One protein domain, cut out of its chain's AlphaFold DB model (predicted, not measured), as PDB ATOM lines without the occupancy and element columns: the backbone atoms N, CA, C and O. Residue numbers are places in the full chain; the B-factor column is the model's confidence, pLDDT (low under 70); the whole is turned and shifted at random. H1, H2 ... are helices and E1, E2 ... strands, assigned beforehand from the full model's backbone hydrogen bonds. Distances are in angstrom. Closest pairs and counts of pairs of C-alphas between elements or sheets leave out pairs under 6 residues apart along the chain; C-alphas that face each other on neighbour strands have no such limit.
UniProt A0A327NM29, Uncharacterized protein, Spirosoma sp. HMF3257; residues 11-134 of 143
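This is residues 11 to 134 of the 143 residues of an uncharacterized protein of Spirosoma sp. HMF3257 (UniProt A0A327NM29). A twisted three-stranded sheet, with helix H1 slantwise over one face, makes one arm of an open V; the helical hairpin H2 and H3 makes the other, meeting the sheet at one end. The printed part has 124 residues, mixed in class, with three named helices and three named strands, ordered H1, E1, H2, H3, E2, E3. The sheet, E1 - E2 - E3, is antiparallel. The whole is loose, radius of gyration of the C-alphas 17.1 A, spanning 47 by 44 by 22 A.

H1, residues 11 to 29, begins at C-alpha (172.613, 256.246, 150.127). E1 is 34 to 48, H2 49 to 73 (36.3 A), H3 79 to 100, E2 108 to 120. E3, 123 to 133, ends at C-alpha (175.996, 265.735, 154.930).

H1 is on the sheet, height 5.6 A; its closest C-alphas to E1 are Cys 12 and Thr 41, 5.4 A. Across the antiparallel neighbours E1 and E2, N 40 and O 115 are within hydrogen-bond range, 3.0 A; so are N 114 and O 129 in the hairpin E2 and E3, 2.9 A. H2 only grazes the sheet with residues 49 to 52. H2 and H3 touch, closest C-alphas Ile 64 and Ile 85, 4.9 A, opposite ways at a shallow 20 degrees. Every O i to N i+4 pair is within range in H1, H2 and H3.

The farthest C-alphas, Ile 11 and Gly 75, are 49.2 A apart. The printed part has no cut and no long link. Residues 102 to 106 have pLDDT under 70.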
ATOM      1  N   ILE A  11     172.337 255.017 149.372       88.56
ATOM      2  CA  ILE A  11     172.613 256.246 150.127       88.56
ATOM      3  C   ILE A  11     173.929 256.117 150.904       88.56
ATOM      4  O   ILE A  11     174.754 257.021 150.815       88.56
ATOM      5  N   CYS A  12     174.168 254.998 151.596       90.19
ATOM      6  CA  CYS A  12     175.438 254.740 152.280       90.19
ATOM      7  C   CYS A  12     176.630 254.805 151.316       90.19
ATOM      8  O   CYS A  12     177.619 255.444 151.646       90.19
ATOM      9  N   GLY A  13     176.514 254.230 150.113       90.62
ATOM     10  CA  GLY A  13     177.559 254.310 149.088       90.62
ATOM     11  C   GLY A  13     177.863 255.750 148.664       90.62
ATOM     12  O   GLY A  13     179.020 256.150 148.640       90.62
ATOM     13  N   LYS A  14     176.829 256.574 148.436       92.94
ATOM     14  CA  LYS A  14     177.017 258.008 148.145       92.94
ATOM     15  C   LYS A  14     177.669 258.766 149.301       92.94
ATOM     16  O   LYS A  14     178.487 259.650 149.069       92.94
ATOM     17  N   ILE A  15     177.292 258.441 150.538       92.25
ATOM     18  CA  ILE A  15     177.907 259.020 151.737       92.25
ATOM     19  C   ILE A  15     179.388 258.628 151.805       92.25
ATOM     20  O   ILE A  15     180.226 259.502 152.014       92.25
ATOM     21  N   ASP A  16     179.718 257.356 151.575       94.06
ATOM     22  CA  ASP A  16     181.097 256.858 151.555       94.06
ATOM     23  C   ASP A  16     181.929 257.582 150.485       94.06
ATOM     24  O   ASP A  16     183.009 258.090 150.784       94.06
ATOM     25  N   ASP A  17     181.411 257.732 149.267       94.56
ATOM     26  CA  ASP A  17     182.111 258.452 148.196       94.56
ATOM     27  C   ASP A  17     182.347 259.925 148.544       94.56
ATOM     28  O   ASP A  17     183.440 260.462 148.336       94.56
ATOM     29  N   SER A  18     181.354 260.590 149.133       93.31
ATOM     30  CA  SER A  18     181.500 261.969 149.591       93.31
ATOM     31  C   SER A  18     182.519 262.119 150.719       93.31
ATOM     32  O   SER A  18     183.313 263.063 150.695       93.31
ATOM     33  N   ILE A  19     182.534 261.199 151.691       92.94
ATOM     34  CA  ILE A  19     183.517 261.204 152.783       92.94
ATOM     35  C   ILE A  19     184.920 260.957 152.225       92.94
ATOM     36  O   ILE A  19     185.841 261.693 152.578       92.94
ATOM     37  N   ARG A  20     185.088 259.991 151.312       94.69
ATOM     38  CA  ARG A  20     186.368 259.723 150.638       94.69
ATOM     39  C   ARG A  20     186.905 260.976 149.950       94.69
ATOM     40  O   ARG A  20     188.000 261.427 150.275       94.69
ATOM     41  N   ASN A  21     186.086 261.596 149.100       93.81
ATOM     42  CA  ASN A  21     186.440 262.826 148.386       93.81
ATOM     43  C   ASN A  21     186.822 263.967 149.341       93.81
ATOM     44  O   ASN A  21     187.711 264.768 149.052       93.81
ATOM     45  N   TYR A  22     186.130 264.079 150.476       91.25
ATOM     46  CA  TYR A  22     186.457 265.075 151.492       91.25
ATOM     47  C   TYR A  22     187.819 264.807 152.144       91.25
ATOM     48  O   TYR A  22     188.611 265.743 152.295       91.25
ATOM     49  N   LEU A  23     188.105 263.556 152.515       91.00
ATOM     50  CA  LEU A  23     189.375 263.172 153.132       91.00
ATOM     51  C   LEU A  23     190.546 263.412 152.173       91.00
ATOM     52  O   LEU A  23     191.531 264.030 152.568       91.00
ATOM     53  N   GLU A  24     190.410 263.017 150.909       93.44
ATOM     54  CA  GLU A  24     191.422 263.232 149.867       93.44
ATOM     55  C   GLU A  24     191.710 264.722 149.648       93.44
ATOM     56  O   GLU A  24     192.868 265.146 149.669       93.44
ATOM     57  N   LYS A  25     190.666 265.555 149.536       91.12
ATOM     58  CA  LYS A  25     190.822 267.016 149.434       91.12
ATOM     59  C   LYS A  25     191.497 267.615 150.663       91.12
ATOM     60  O   LYS A  25     192.308 268.530 150.534       91.12
ATOM     61  N   SER A  26     191.158 267.121 151.851       88.69
ATOM     62  CA  SER A  26     191.719 267.613 153.112       88.69
ATOM     63  C   SER A  26     193.199 267.250 153.243       88.69
ATOM     64  O   SER A  26     194.001 268.100 153.628       88.69
ATOM     65  N   ALA A  27     193.568 266.026 152.863       90.00
ATOM     66  CA  ALA A  27     194.948 265.557 152.836       90.00
ATOM     67  C   ALA A  27     195.786 266.317 151.799       90.00
ATOM     68  O   ALA A  27     196.848 266.835 152.139       90.00
ATOM     69  N   SER A  28     195.257 266.499 150.583       91.62
ATOM     70  CA  SER A  28     195.889 267.307 149.533       91.62
ATOM     71  C   SER A  28     196.119 268.752 149.986       91.62
ATOM     72  O   SER A  28     197.232 269.263 149.882       91.62
ATOM     73  N   LYS A  29     195.111 269.396 150.594       90.62
ATOM     74  CA  LYS A  29     195.242 270.757 151.142       90.62
ATOM     75  C   LYS A  29     196.285 270.847 152.261       90.62
ATOM     76  O   LYS A  29     196.917 271.887 152.423       90.62
ATOM     77  N   ALA A  30     196.448 269.781 153.040       87.94
ATOM     78  CA  ALA A  30     197.444 269.695 154.102       87.94
ATOM     79  C   ALA A  30     198.826 269.219 153.615       87.94
ATOM     80  O   ALA A  30     199.729 269.109 154.442       87.94
ATOM     81  N   ASN A  31     198.983 268.926 152.317       91.56
ATOM     82  CA  ASN A  31     200.161 268.293 151.724       91.56
ATOM     83  C   ASN A  31     200.594 267.018 152.476       91.56
ATOM     84  O   ASN A  31     201.756 266.857 152.851       91.56
ATOM     85  N   LYS A  32     199.624 266.145 152.772       91.38
ATOM     86  CA  LYS A  32     199.831 264.864 153.456       91.38
ATOM     87  C   LYS A  32     199.388 263.711 152.570       91.38
ATOM     88  O   LYS A  32     198.318 263.778 151.969       91.38
ATOM     89  N   ASP A  33     200.150 262.625 152.598       92.06
ATOM     90  CA  ASP A  33     199.734 261.367 151.984       92.06
ATOM     91  C   ASP A  33     198.554 260.770 152.748       92.06
ATOM     92  O   ASP A  33     198.545 260.746 153.983       92.06
ATOM     93  N   LEU A  34     197.555 260.283 152.013       94.19
ATOM     94  CA  LEU A  34     196.378 259.623 152.562       94.19
ATOM     95  C   LEU A  34     196.283 258.198 152.029       94.19
ATOM     96  O   LEU A  34     196.278 257.967 150.824       94.19
ATOM     97  N   THR A  35     196.124 257.242 152.935       95.38
ATOM     98  CA  THR A  35     195.768 255.861 152.609       95.38
ATOM     99  C   THR A  35     194.513 255.489 153.377       95.38
ATOM    100  O   THR A  35     194.517 255.506 154.606       95.38
ATOM    101  N   ILE A  36     193.432 255.155 152.674       94.44
ATOM    102  CA  ILE A  36     192.181 254.692 153.286       94.44
ATOM    103  C   ILE A  36     192.150 253.167 153.196       94.44
ATOM    104  O   ILE A  36     192.012 252.615 152.109       94.44
ATOM    105  N   HIS A  37     192.267 252.491 154.338       94.38
ATOM    106  CA  HIS A  37     192.235 251.026 154.438       94.38
ATOM    107  C   HIS A  37     190.803 250.497 154.495       94.38
ATOM    108  O   HIS A  37     190.497 249.455 153.925       94.38
ATOM    109  N   ALA A  38     189.918 251.219 155.182       93.50
ATOM    110  CA  ALA A  38     188.498 250.906 155.240       93.50
ATOM    111  C   ALA A  38     187.668 252.182 155.382       93.50
ATOM    112  O   ALA A  38     188.002 253.075 156.157       93.50
ATOM    113  N   LEU A  39     186.557 252.242 154.657       94.38
ATOM    114  CA  LEU A  39     185.548 253.285 154.781       94.38
ATOM    115  C   LEU A  39     184.192 252.644 154.510       94.38
ATOM    116  O   LEU A  39     183.953 252.178 153.396       94.38
ATOM    117  N   LYS A  40     183.331 252.586 155.526       93.81
ATOM    118  CA  LYS A  40     181.994 252.010 155.370       93.81
ATOM    119  C   LYS A  40     180.976 252.693 156.266       93.81
ATOM    120  O   LYS A  40     181.065 252.638 157.494       93.81
ATOM    121  N   THR A  41     179.957 253.275 155.651       92.56
ATOM    122  CA  THR A  41     178.793 253.797 156.359       92.56
ATOM    123  C   THR A  41     177.868 252.647 156.723       92.56
ATOM    124  O   THR A  41     177.318 251.958 155.865       92.56
ATOM    125  N   THR A  42     177.721 252.435 158.027       89.88
ATOM    126  CA  THR A  42     176.906 251.356 158.604       89.88
ATOM    127  C   THR A  42     175.460 251.783 158.803       89.88
ATOM    128  O   THR A  42     174.545 250.971 158.683       89.88
ATOM    129  N   ASP A  43     175.244 253.067 159.083       90.75
ATOM    130  CA  ASP A  43     173.921 253.622 159.313       90.75
ATOM    131  C   ASP A  43     173.897 255.130 159.049       90.75
ATOM    132  O   ASP A  43     174.941 255.787 159.034       90.75
ATOM    133  N   PHE A  44     172.706 255.689 158.868       90.19
ATOM    134  CA  PHE A  44     172.498 257.130 158.861       90.19
ATOM    135  C   PHE A  44     171.097 257.474 159.362       90.19
ATOM    136  O   PHE A  44     170.133 256.745 159.135       90.19
ATOM    137  N   SER A  45     170.979 258.635 159.995       89.62
ATOM    138  CA  SER A  45     169.700 259.223 160.387       89.62
ATOM    139  C   SER A  45     169.504 260.564 159.698       89.62
ATOM    140  O   SER A  45     170.460 261.321 159.541       89.62
ATOM    141  N   LEU A  46     168.266 260.887 159.337       87.31
ATOM    142  CA  LEU A  46     167.908 262.232 158.911       87.31
ATOM    143  C   LEU A  46     167.746 263.122 160.146       87.31
ATOM    144  O   LEU A  46     166.909 262.842 161.001       87.31
ATOM    145  N   VAL A  47     168.547 264.178 160.247       86.50
ATOM    146  CA  VAL A  47     168.475 265.140 161.353       86.50
ATOM    147  C   VAL A  47     168.088 266.510 160.828       86.50
ATOM    148  O   VAL A  47     168.582 266.960 159.794       86.50
ATOM    149  N   GLY A  48     167.192 267.186 161.542       84.44
ATOM    150  CA  GLY A  48     166.891 268.584 161.265       84.44
ATOM    151  C   GLY A  48     168.088 269.472 161.591       84.44
ATOM    152  O   GLY A  48     168.906 269.149 162.459       84.44
ATOM    153  N   ALA A  49     168.151 270.619 160.928       81.12
ATOM    154  CA  ALA A  49     169.211 271.598 161.099       81.12
ATOM    155  C   ALA A  49     169.466 271.930 162.578       81.12
ATOM    156  O   ALA A  49     170.619 271.950 163.013       81.12
ATOM    157  N   GLY A  50     168.407 272.125 163.378       80.62
ATOM    158  CA  GLY A  50     168.525 272.479 164.798       80.62
ATOM    159  C   GLY A  50     169.388 271.496 165.596       80.62
ATOM    160  O   GLY A  50     170.233 271.918 166.380       80.62
ATOM    161  N   ARG A  51     169.263 270.189 165.323       82.25
ATOM    162  CA  ARG A  51     170.094 269.168 165.976       82.25
ATOM    163  C   ARG A  51     171.556 269.264 165.546       82.25
ATOM    164  O   ARG A  51     172.436 269.082 166.385       82.25
ATOM    165  N   LEU A  52     171.816 269.552 164.270       84.62
ATOM    166  CA  LEU A  52     173.176 269.738 163.764       84.62
ATOM    167  C   LEU A  52     173.857 270.948 164.414       84.62
ATOM    168  O   LEU A  52     175.028 270.864 164.779       84.62
ATOM    169  N   ASP A  53     173.120 272.034 164.637       84.12
ATOM    170  CA  ASP A  53     173.657 273.204 165.339       84.12
ATOM    171  C   ASP A  53     173.967 272.901 166.792       84.12
ATOM    172  O   ASP A  53     175.022 273.294 167.276       84.12
ATOM    173  N   THR A  54     173.094 272.166 167.488       84.00
ATOM    174  CA  THR A  54     173.381 271.738 168.863       84.00
ATOM    175  C   THR A  54     174.685 270.943 168.924       84.00
ATOM    176  O   THR A  54     175.554 271.254 169.731       84.00
ATOM    177  N   LEU A  55     174.860 269.970 168.023       85.56
ATOM    178  CA  LEU A  55     176.088 269.171 167.945       85.56
ATOM    179  C   LEU A  55     177.319 270.029 167.602       85.56
ATOM    180  O   LEU A  55     178.404 269.803 168.135       85.56
ATOM    181  N   SER A  56     177.145 271.035 166.745       86.81
ATOM    182  CA  SER A  56     178.201 271.985 166.382       86.81
ATOM    183  C   SER A  56     178.638 272.809 167.594       86.81
ATOM    184  O   SER A  56     179.827 272.858 167.901       86.81
ATOM    185  N   LYS A  57     177.681 273.362 168.352       88.25
ATOM    186  CA  LYS A  57     177.945 274.090 169.604       88.25
ATOM    187  C   LYS A  57     178.644 273.210 170.642       88.25
ATOM    188  O   LYS A  57     179.627 273.626 171.250       88.25
ATOM    189  N   GLU A  58     178.194 271.966 170.817       89.25
ATOM    190  CA  GLU A  58     178.863 270.994 171.694       89.25
ATOM    191  C   GLU A  58     180.329 270.762 171.278       89.25
ATOM    192  O   GLU A  58     181.217 270.730 172.133       89.25
ATOM    193  N   SER A  59     180.603 270.638 169.973       89.00
ATOM    194  CA  SER A  59     181.965 270.497 169.436       89.00
ATOM    195  C   SER A  59     182.813 271.747 169.696       89.00
ATOM    196  O   SER A  59     183.942 271.642 170.184       89.00
ATOM    197  N   TYR A  60     182.264 272.941 169.456       91.25
ATOM    198  CA  TYR A  60     182.955 274.203 169.726       91.25
ATOM    199  C   TYR A  60     183.312 274.350 171.202       91.25
ATOM    200  O   TYR A  60     184.459 274.657 171.514       91.25
ATOM    201  N   ASN A  61     182.389 274.038 172.112       92.00
ATOM    202  CA  ASN A  61     182.630 274.117 173.554       92.00
ATOM    203  C   ASN A  61     183.741 273.168 174.021       92.00
ATOM    204  O   ASN A  61     184.574 273.547 174.849       92.00
ATOM    205  N   LYS A  62     183.822 271.960 173.448       92.44
ATOM    206  CA  LYS A  62     184.946 271.044 173.703       92.44
ATOM    207  C   LYS A  62     186.275 271.647 173.249       92.44
ATOM    208  O   LYS A  62     187.256 271.580 173.987       92.44
ATOM    209  N   LYS A  63     186.310 272.275 172.068       92.44
ATOM    210  CA  LYS A  63     187.518 272.938 171.550       92.44
ATOM    211  C   LYS A  63     187.907 274.158 172.385       92.44
ATOM    212  O   LYS A  63     189.075 274.287 172.735       92.44
ATOM    213  N   ILE A  64     186.947 275.000 172.765       93.62
ATOM    214  CA  ILE A  64     187.157 276.136 173.678       93.62
ATOM    215  C   ILE A  64     187.781 275.645 174.983       93.62
ATOM    216  O   ILE A  64     188.803 276.177 175.403       93.62
ATOM    217  N   THR A  65     187.220 274.590 175.581       95.81
ATOM    218  CA  THR A  65     187.741 274.003 176.826       95.81
ATOM    219  C   THR A  65     189.179 273.511 176.652       95.81
ATOM    220  O   THR A  65     190.042 273.842 177.462       95.81
ATOM    221  N   TYR A  66     189.462 272.783 175.567       94.88
ATOM    222  CA  TYR A  66     190.804 272.285 175.253       94.88
ATOM    223  C   TYR A  66     191.840 273.417 175.131       94.88
ATOM    224  O   TYR A  66     192.895 273.367 175.765       94.88
ATOM    225  N   PHE A  67     191.543 274.459 174.349       94.94
ATOM    226  CA  PHE A  67     192.466 275.584 174.177       94.94
ATOM    227  C   PHE A  67     192.563 276.455 175.434       94.94
ATOM    228  O   PHE A  67     193.645 276.938 175.748       94.94
ATOM    229  N   SER A  68     191.481 276.601 176.204       94.75
ATOM    230  CA  SER A  68     191.476 277.330 177.480       94.75
ATOM    231  C   SER A  68     192.393 276.687 178.522       94.75
ATOM    232  O   SER A  68     193.181 277.383 179.167       94.75
ATOM    233  N   GLN A  69     192.364 275.355 178.634       95.25
ATOM    234  CA  GLN A  69     193.271 274.614 179.513       95.25
ATOM    235  C   GLN A  69     194.734 274.825 179.120       95.25
ATOM    236  O   GLN A  69     195.569 275.110 179.978       95.25
ATOM    237  N   ARG A  70     195.049 274.750 177.822       95.12
ATOM    238  CA  ARG A  70     196.408 274.986 177.317       95.12
ATOM    239  C   ARG A  70     196.875 276.427 177.510       95.12
ATOM    240  O   ARG A  70     198.003 276.646 177.943       95.12
ATOM    241  N   TYR A  71     196.000 277.397 177.257       95.69
ATOM    242  CA  TYR A  71     196.294 278.810 177.474       95.69
ATOM    243  C   TYR A  71     196.626 279.079 178.947       95.69
ATOM    244  O   TYR A  71     197.665 279.670 179.243       95.69
ATOM    245  N   THR A  72     195.826 278.535 179.867       94.62
ATOM    246  CA  THR A  72     196.071 278.640 181.314       94.62
ATOM    247  C   THR A  72     197.382 277.954 181.709       94.62
ATOM    248  O   THR A  72     198.199 278.546 182.410       94.62
ATOM    249  N   ALA A  73     197.638 276.741 181.207       94.75
ATOM    250  CA  ALA A  73     198.879 276.003 181.462       94.75
ATOM    251  C   ALA A  73     200.131 276.723 180.931       94.75
ATOM    252  O   ALA A  73     201.217 276.552 181.477       94.75
ATOM    253  N   SER A  74     199.984 277.561 179.900       92.31
ATOM    254  CA  SER A  74     201.059 278.414 179.378       92.31
ATOM    255  C   SER A  74     201.305 279.684 180.205       92.31
ATOM    256  O   SER A  74     202.098 280.528 179.794       92.31
ATOM    257  N   GLY A  75     200.592 279.880 181.321       92.81
ATOM    258  CA  GLY A  75     200.631 281.132 182.076       92.81
ATOM    259  C   GLY A  75     200.025 282.302 181.299       92.81
ATOM    260  O   GLY A  75     200.486 283.431 181.432       92.81
ATOM    261  N   ASN A  76     199.018 282.033 180.461       93.06
ATOM    262  CA  ASN A  76     198.338 283.016 179.612       93.06
ATOM    263  C   ASN A  76     199.230 283.656 178.524       93.06
ATOM    264  O   ASN A  76     198.916 284.733 178.009       93.06
ATOM    265  N   ALA A  77     200.322 282.994 178.132       89.81
ATOM    266  CA  ALA A  77     201.269 283.505 177.138       89.81
ATOM    267  C   ALA A  77     201.007 282.998 175.705       89.81
ATOM    268  O   ALA A  77     201.394 283.648 174.730       89.81
ATOM    269  N   ALA A  78     200.340 281.850 175.540       91.69
ATOM    270  CA  ALA A  78     200.116 281.231 174.234       91.69
ATOM    271  C   ALA A  78     198.999 281.929 173.435       91.69
ATOM    272  O   ALA A  78     197.862 281.460 173.377       91.69
ATOM    273  N   LYS A  79     199.320 283.045 172.766       93.88
ATOM    274  CA  LYS A  79     198.355 283.829 171.969       93.88
ATOM    275  C   LYS A  79     197.588 282.999 170.929       93.88
ATOM    276  O   LYS A  79     196.396 283.211 170.759       93.88
ATOM    277  N   ALA A  80     198.229 282.016 170.298       92.62
ATOM    278  CA  ALA A  80     197.566 281.127 169.340       92.62
ATOM    279  C   ALA A  80     196.422 280.302 169.968       92.62
ATOM    280  O   ALA A  80     195.405 280.047 169.314       92.62
ATOM    281  N   ASP A  81     196.562 279.911 171.239       92.75
ATOM    282  CA  ASP A  81     195.505 279.208 171.967       92.75
ATOM    283  C   ASP A  81     194.363 280.187 172.311       92.75
ATOM    284  O   ASP A  81     193.197 279.847 172.113       92.75
ATOM    285  N   LEU A  82     194.671 281.434 172.697       93.88
ATOM    286  CA  LEU A  82     193.666 282.491 172.903       93.88
ATOM    287  C   LEU A  82     192.899 282.843 171.616       93.88
ATOM    288  O   LEU A  82     191.672 282.951 171.632       93.88
ATOM    289  N   ASP A  83     193.596 282.977 170.489       94.69
ATOM    290  CA  ASP A  83     192.980 283.241 169.186       94.69
ATOM    291  C   ASP A  83     192.046 282.089 168.777       94.69
ATOM    292  O   ASP A  83     190.949 282.322 168.264       94.69
ATOM    293  N   SER A  84     192.431 280.845 169.082       93.88
ATOM    294  CA  SER A  84     191.588 279.664 168.868       93.88
ATOM    295  C   SER A  84     190.334 279.688 169.751       93.88
ATOM    296  O   SER A  84     189.239 279.433 169.246       93.88
ATOM    297  N   ILE A  85     190.457 280.041 171.038       94.00
ATOM    298  CA  ILE A  85     189.307 280.224 171.947       94.00
ATOM    299  C   ILE A  85     188.329 281.245 171.359       94.00
ATOM    300  O   ILE A  85     187.144 280.944 171.200       94.00
ATOM    301  N   ASN A  86     188.828 282.422 170.976       94.75
ATOM    302  CA  ASN A  86     188.014 283.504 170.421       94.75
ATOM    303  C   ASN A  86     187.334 283.104 169.108       94.75
ATOM    304  O   ASN A  86     186.164 283.422 168.885       94.75
ATOM    305  N   TYR A  87     188.043 282.374 168.246       94.25
ATOM    306  CA  TYR A  87     187.492 281.853 167.001       94.25
ATOM    307  C   TYR A  87     186.289 280.934 167.250       94.25
ATOM    308  O   TYR A  87     185.219 281.156 166.680       94.25
ATOM    309  N   TYR A  88     186.426 279.937 168.129       92.81
ATOM    310  CA  TYR A  88     185.326 279.013 168.418       92.81
ATOM    311  C   TYR A  88     184.185 279.682 169.197       92.81
ATOM    312  O   TYR A  88     183.026 279.373 168.932       92.81
ATOM    313  N   ALA A  89     184.475 280.647 170.076       91.88
ATOM    314  CA  ALA A  89     183.447 281.441 170.758       91.88
ATOM    315  C   ALA A  89     182.623 282.294 169.774       91.88
ATOM    316  O   ALA A  89     181.398 282.405 169.895       91.88
ATOM    317  N   LYS A  90     183.279 282.853 168.747       93.00
ATOM    318  CA  LYS A  90     182.595 283.552 167.654       93.00
ATOM    319  C   LYS A  90     181.690 282.603 166.868       93.00
ATOM    320  O   LYS A  90     180.556 282.974 166.571       93.00
ATOM    321  N   LEU A  91     182.159 281.395 166.547       90.56
ATOM    322  CA  LEU A  91     181.329 280.390 165.878       90.56
ATOM    323  C   LEU A  91     180.112 279.994 166.725       90.56
ATOM    324  O   LEU A  91     179.007 279.983 166.196       90.56
ATOM    325  N   ASP A  92     180.279 279.764 168.031       89.31
ATOM    326  CA  ASP A  92     179.168 279.451 168.945       89.31
ATOM    327  C   ASP A  92     178.092 280.552 168.956       89.31
ATOM    328  O   ASP A  92     176.889 280.280 168.849       89.31
ATOM    329  N   SER A  93     178.530 281.812 168.992       88.44
ATOM    330  CA  SER A  93     177.644 282.980 168.946       88.44
ATOM    331  C   SER A  93     176.884 283.067 167.618       88.44
ATOM    332  O   SER A  93     175.666 283.254 167.609       88.44
ATOM    333  N   LEU A  94     177.572 282.875 166.487       88.12
ATOM    334  CA  LEU A  94     176.951 282.879 165.158       88.12
ATOM    335  C   LEU A  94     175.941 281.740 164.998       88.12
ATOM    336  O   LEU A  94     174.838 281.965 164.501       88.12
ATOM    337  N   THR A  95     176.273 280.537 165.466       86.50
ATOM    338  CA  THR A  95     175.350 279.399 165.452       86.50
ATOM    339  C   THR A  95     174.134 279.664 166.336       86.50
ATOM    340  O   THR A  95     173.019 279.332 165.951       86.50
ATOM    341  N   THR A  96     174.296 280.334 167.478       85.56
ATOM    342  CA  THR A  96     173.161 280.737 168.330       85.56
ATOM    343  C   THR A  96     172.187 281.653 167.590       85.56
ATOM    344  O   THR A  96     170.979 281.416 167.617       85.56
ATOM    345  N   LEU A  97     172.704 282.658 166.878       83.56
ATOM    346  CA  LEU A  97     171.887 283.539 166.038       83.56
ATOM    347  C   LEU A  97     171.214 282.768 164.895       83.56
ATOM    348  O   LEU A  97     170.057 283.023 164.565       83.56
ATOM    349  N   GLN A  98     171.913 281.799 164.305       80.25
ATOM    350  CA  GLN A  98     171.370 280.965 163.236       80.25
ATOM    351  C   GLN A  98     170.225 280.064 163.722       80.25
ATOM    352  O   GLN A  98     169.210 279.964 163.033       80.25
ATOM    353  N   ILE A  99     170.339 279.471 164.918       78.69
ATOM    354  CA  ILE A  99     169.252 278.715 165.562       78.69
ATOM    355  C   ILE A  99     168.031 279.619 165.769       78.69
ATOM    356  O   ILE A  99     166.914 279.222 165.439       78.69
ATOM    357  N   ALA A 100     168.232 280.837 166.282       76.69
ATOM    358  CA  ALA A 100     167.141 281.776 166.554       76.69
ATOM    359  C   ALA A 100     166.384 282.206 165.281       76.69
ATOM    360  O   ALA A 100     165.184 282.468 165.333       76.69
ATOM    361  N   ASN A 101     167.055 282.222 164.127       72.31
ATOM    362  CA  ASN A 101     166.483 282.642 162.841       72.31
ATOM    363  C   ASN A 101     165.954 281.481 161.974       72.31
ATOM    364  O   ASN A 101     165.500 281.693 160.852       72.31
ATOM    365  N   ARG A 102     166.000 280.238 162.467       69.25
ATOM    366  CA  ARG A 102     165.825 279.031 161.638       69.25
ATOM    367  C   ARG A 102     164.402 278.576 161.351       69.25
ATOM    368  O   ARG A 102     164.210 277.613 160.614       69.25
ATOM    369  N   TRP A 103     163.412 279.273 161.885       56.91
ATOM    370  CA  TRP A 103     161.989 279.039 161.630       56.91
ATOM    371  C   TRP A 103     161.618 279.140 160.136       56.91
ATOM    372  O   TRP A 103     160.536 278.706 159.754       56.91
ATOM    373  N   GLN A 104     162.523 279.639 159.286       56.81
ATOM    374  CA  GLN A 104     162.330 279.795 157.844       56.81
ATOM    375  C   GLN A 104     162.960 278.690 156.969       56.81
ATOM    376  O   GLN A 104     162.691 278.677 155.771       56.81
ATOM    377  N   ASP A 105     163.762 277.758 157.508       59.44
ATOM    378  CA  ASP A 105     164.412 276.726 156.676       59.44
ATOM    379  C   ASP A 105     164.583 275.368 157.395       59.44
ATOM    380  O   ASP A 105     165.553 275.157 158.137       59.44
ATOM    381  N   PRO A 106     163.664 274.404 157.181       63.62
ATOM    382  CA  PRO A 106     163.738 273.067 157.758       63.62
ATOM    383  C   PRO A 106     164.725 272.176 156.982       63.62
ATOM    384  O   PRO A 106     164.364 271.094 156.505       63.62
ATOM    385  N   GLN A 107     165.985 272.607 156.840       73.56
ATOM    386  CA  GLN A 107     167.013 271.773 156.213       73.56
ATOM    387  C   GLN A 107     167.160 270.456 156.980       73.56
ATOM    388  O   GLN A 107     167.213 270.418 158.212       73.56
ATOM    389  N   VAL A 108     167.234 269.359 156.226       83.44
ATOM    390  CA  VAL A 108     167.429 268.010 156.758       83.44
ATOM    391  C   VAL A 108     168.751 267.475 156.232       83.44
ATOM    392  O   VAL A 108     168.980 267.495 155.022       83.44
ATOM    393  N   TYR A 109     169.582 266.970 157.136       87.00
ATOM    394  CA  TYR A 109     170.917 266.452 156.863       87.00
ATOM    395  C   TYR A 109     170.966 264.943 157.086       87.00
ATOM    396  O   TYR A 109     170.290 264.410 157.966       87.00
ATOM    397  N   TYR A 110     171.810 264.258 156.323       89.62
ATOM    398  CA  TYR A 110     172.234 262.901 156.631       89.62
ATOM    399  C   TYR A 110     173.281 262.953 157.736       89.62
ATOM    400  O   TYR A 110     174.342 263.544 157.562       89.62
ATOM    401  N   TYR A 111     172.992 262.319 158.863       90.19
ATOM    402  CA  TYR A 111     173.943 262.129 159.944       90.19
ATOM    403  C   TYR A 111     174.391 260.672 159.961       90.19
ATOM    404  O   TYR A 111     173.650 259.794 160.407       90.19
ATOM    405  N   SER A 112     175.568 260.415 159.395       91.31
ATOM    406  CA  SER A 112     176.080 259.070 159.161       91.31
ATOM    407  C   SER A 112     176.829 258.517 160.371       91.31
ATOM    408  O   SER A 112     177.383 259.256 161.184       91.31
ATOM    409  N   LYS A 113     176.857 257.189 160.471       91.81
ATOM    410  CA  LYS A 113     177.740 256.409 161.336       91.81
ATOM    411  C   LYS A 113     178.664 255.597 160.433       91.81
ATOM    412  O   LYS A 113     178.254 254.581 159.859       91.81
ATOM    413  N   THR A 114     179.902 256.051 160.307       91.06
ATOM    414  CA  THR A 114     180.858 255.554 159.317       91.06
ATOM    415  C   THR A 114     182.092 255.015 160.019       91.06
ATOM    416  O   THR A 114     182.750 255.733 160.765       91.06
ATOM    417  N   TYR A 115     182.412 253.747 159.781       94.00
ATOM    418  CA  TYR A 115     183.698 253.195 160.182       94.00
ATOM    419  C   TYR A 115     184.774 253.693 159.219       94.00
ATOM    420  O   TYR A 115     184.624 253.549 158.002       94.00
ATOM    421  N   LEU A 116     185.839 254.277 159.764       93.81
ATOM    422  CA  LEU A 116     186.991 254.768 159.023       93.81
ATOM    423  C   LEU A 116     188.265 254.155 159.603       93.81
ATOM    424  O   LEU A 116     188.573 254.347 160.777       93.81
ATOM    425  N   SER A 117     189.029 253.487 158.744       95.31
ATOM    426  CA  SER A 117     190.420 253.116 158.980       95.31
ATOM    427  C   SER A 117     191.286 253.778 157.914       95.31
ATOM    428  O   SER A 117     191.183 253.441 156.733       95.31
ATOM    429  N   ALA A 118     192.103 254.751 158.302       94.31
ATOM    430  CA  ALA A 118     192.944 255.507 157.385       94.31
ATOM    431  C   ALA A 118     194.243 255.976 158.045       94.31
ATOM    432  O   ALA A 118     194.318 256.181 159.255       94.31
ATOM    433  N   THR A 119     195.257 256.194 157.217       93.81
ATOM    434  CA  THR A 119     196.520 256.831 157.584       93.81
ATOM    435  C   THR A 119     196.627 258.155 156.836       93.81
ATOM    436  O   THR A 119     196.553 258.156 155.612       93.81
ATOM    437  N   MET A 120     196.810 259.270 157.547       90.31
ATOM    438  CA  MET A 120     197.056 260.594 156.966       90.31
ATOM    439  C   MET A 120     198.394 261.144 157.479       90.31
ATOM    440  O   MET A 120     198.504 261.608 158.621       90.31
ATOM    441  N   GLY A 121     199.429 261.087 156.641       90.12
ATOM    442  CA  GLY A 121     200.817 261.291 157.055       90.12
ATOM    443  C   GLY A 121     201.223 260.262 158.113       90.12
ATOM    444  O   GLY A 121     201.163 259.060 157.881       90.12
ATOM    445  N   THR A 122     201.599 260.721 159.307       89.31
ATOM    446  CA  THR A 122     201.952 259.847 160.442       89.31
ATOM    447  C   THR A 122     200.761 259.461 161.323       89.31
ATOM    448  O   THR A 122     200.902 258.627 162.216       89.31
ATOM    449  N   VAL A 123     199.584 260.053 161.096       87.69
ATOM    450  CA  VAL A 123     198.405 259.853 161.947       87.69
ATOM    451  C   VAL A 123     197.591 258.680 161.427       87.69
ATOM    452  O   VAL A 123     197.127 258.702 160.290       87.69
ATOM    453  N   LYS A 124     197.389 257.669 162.273       90.88
ATOM    454  CA  LYS A 124     196.486 256.548 162.005       90.88
ATOM    455  C   LYS A 124     195.173 256.766 162.745       90.88
ATOM    456  O   LYS A 124     195.181 257.047 163.941       90.88
ATOM    457  N   THR A 125     194.068 256.575 162.042       89.94
ATOM    458  CA  THR A 125     192.712 256.626 162.587       89.94
ATOM    459  C   THR A 125     192.042 255.299 162.286       89.94
ATOM    460  O   THR A 125     192.055 254.869 161.140       89.94
ATOM    461  N   ALA A 126     191.466 254.659 163.299       93.38
ATOM    462  CA  ALA A 126     190.654 253.456 163.157       93.38
ATOM    463  C   ALA A 126     189.487 253.556 164.140       93.38
ATOM    464  O   ALA A 126     189.596 253.115 165.282       93.38
ATOM    465  N   ASP A 127     188.404 254.210 163.724       91.62
ATOM    466  CA  ASP A 127     187.280 254.510 164.610       91.62
ATOM    467  C   ASP A 127     185.956 254.645 163.842       91.62
ATOM    468  O   ASP A 127     185.911 254.773 162.616       91.62
ATOM    469  N   THR A 128     184.849 254.614 164.579       90.50
ATOM    470  CA  THR A 128     183.524 254.951 164.071       90.50
ATOM    471  C   THR A 128     183.274 256.443 164.223       90.50
ATOM    472  O   THR A 128     182.961 256.940 165.304       90.50
ATOM    473  N   MET A 129     183.349 257.156 163.107       88.81
ATOM    474  CA  MET A 129     183.126 258.594 163.040       88.81
ATOM    475  C   MET A 129     181.695 258.914 162.608       88.81
ATOM    476  O   MET A 129     181.000 258.100 161.988       88.81
ATOM    477  N   ARG A 130     181.242 260.122 162.946       89.50
ATOM    478  CA  ARG A 130     179.951 260.636 162.497       89.50
ATOM    479  C   ARG A 130     180.151 261.828 161.585       89.50
ATOM    480  O   ARG A 130     180.809 262.784 161.979       89.50
ATOM    481  N   TYR A 131     179.541 261.781 160.406       89.25
ATOM    482  CA  TYR A 131     179.596 262.869 159.439       89.25
ATOM    483  C   TYR A 131     178.202 263.431 159.212       89.25
ATOM    484  O   TYR A 131     177.219 262.693 159.156       89.25
ATOM    485  N   ALA A 132     178.115 264.748 159.080       90.00
ATOM    486  CA  ALA A 132     176.907 265.415 158.632       90.00
ATOM    487  C   ALA A 132     177.054 265.774 157.154       90.00
ATOM    488  O   ALA A 132     178.061 266.360 156.754       90.00
ATOM    489  N   LEU A 133     176.055 265.425 156.349       90.81
ATOM    490  CA  LEU A 133     175.996 265.735 154.930       90.81
ATOM    491  C   LEU A 133     174.655 266.385 154.602       90.81
ATOM    492  O   LEU A 133     173.623 265.990 155.142       90.81
ATOM    493  N   ASP A 134     174.644 267.368 153.709       88.50
ATOM    494  CA  ASP A 134     173.385 267.901 153.183       88.50
ATOM    495  C   ASP A 134     172.682 266.895 152.249       88.50
ATOM    496  O   ASP A 134     173.178 265.800 151.968       88.50
TER     497      ASP A 134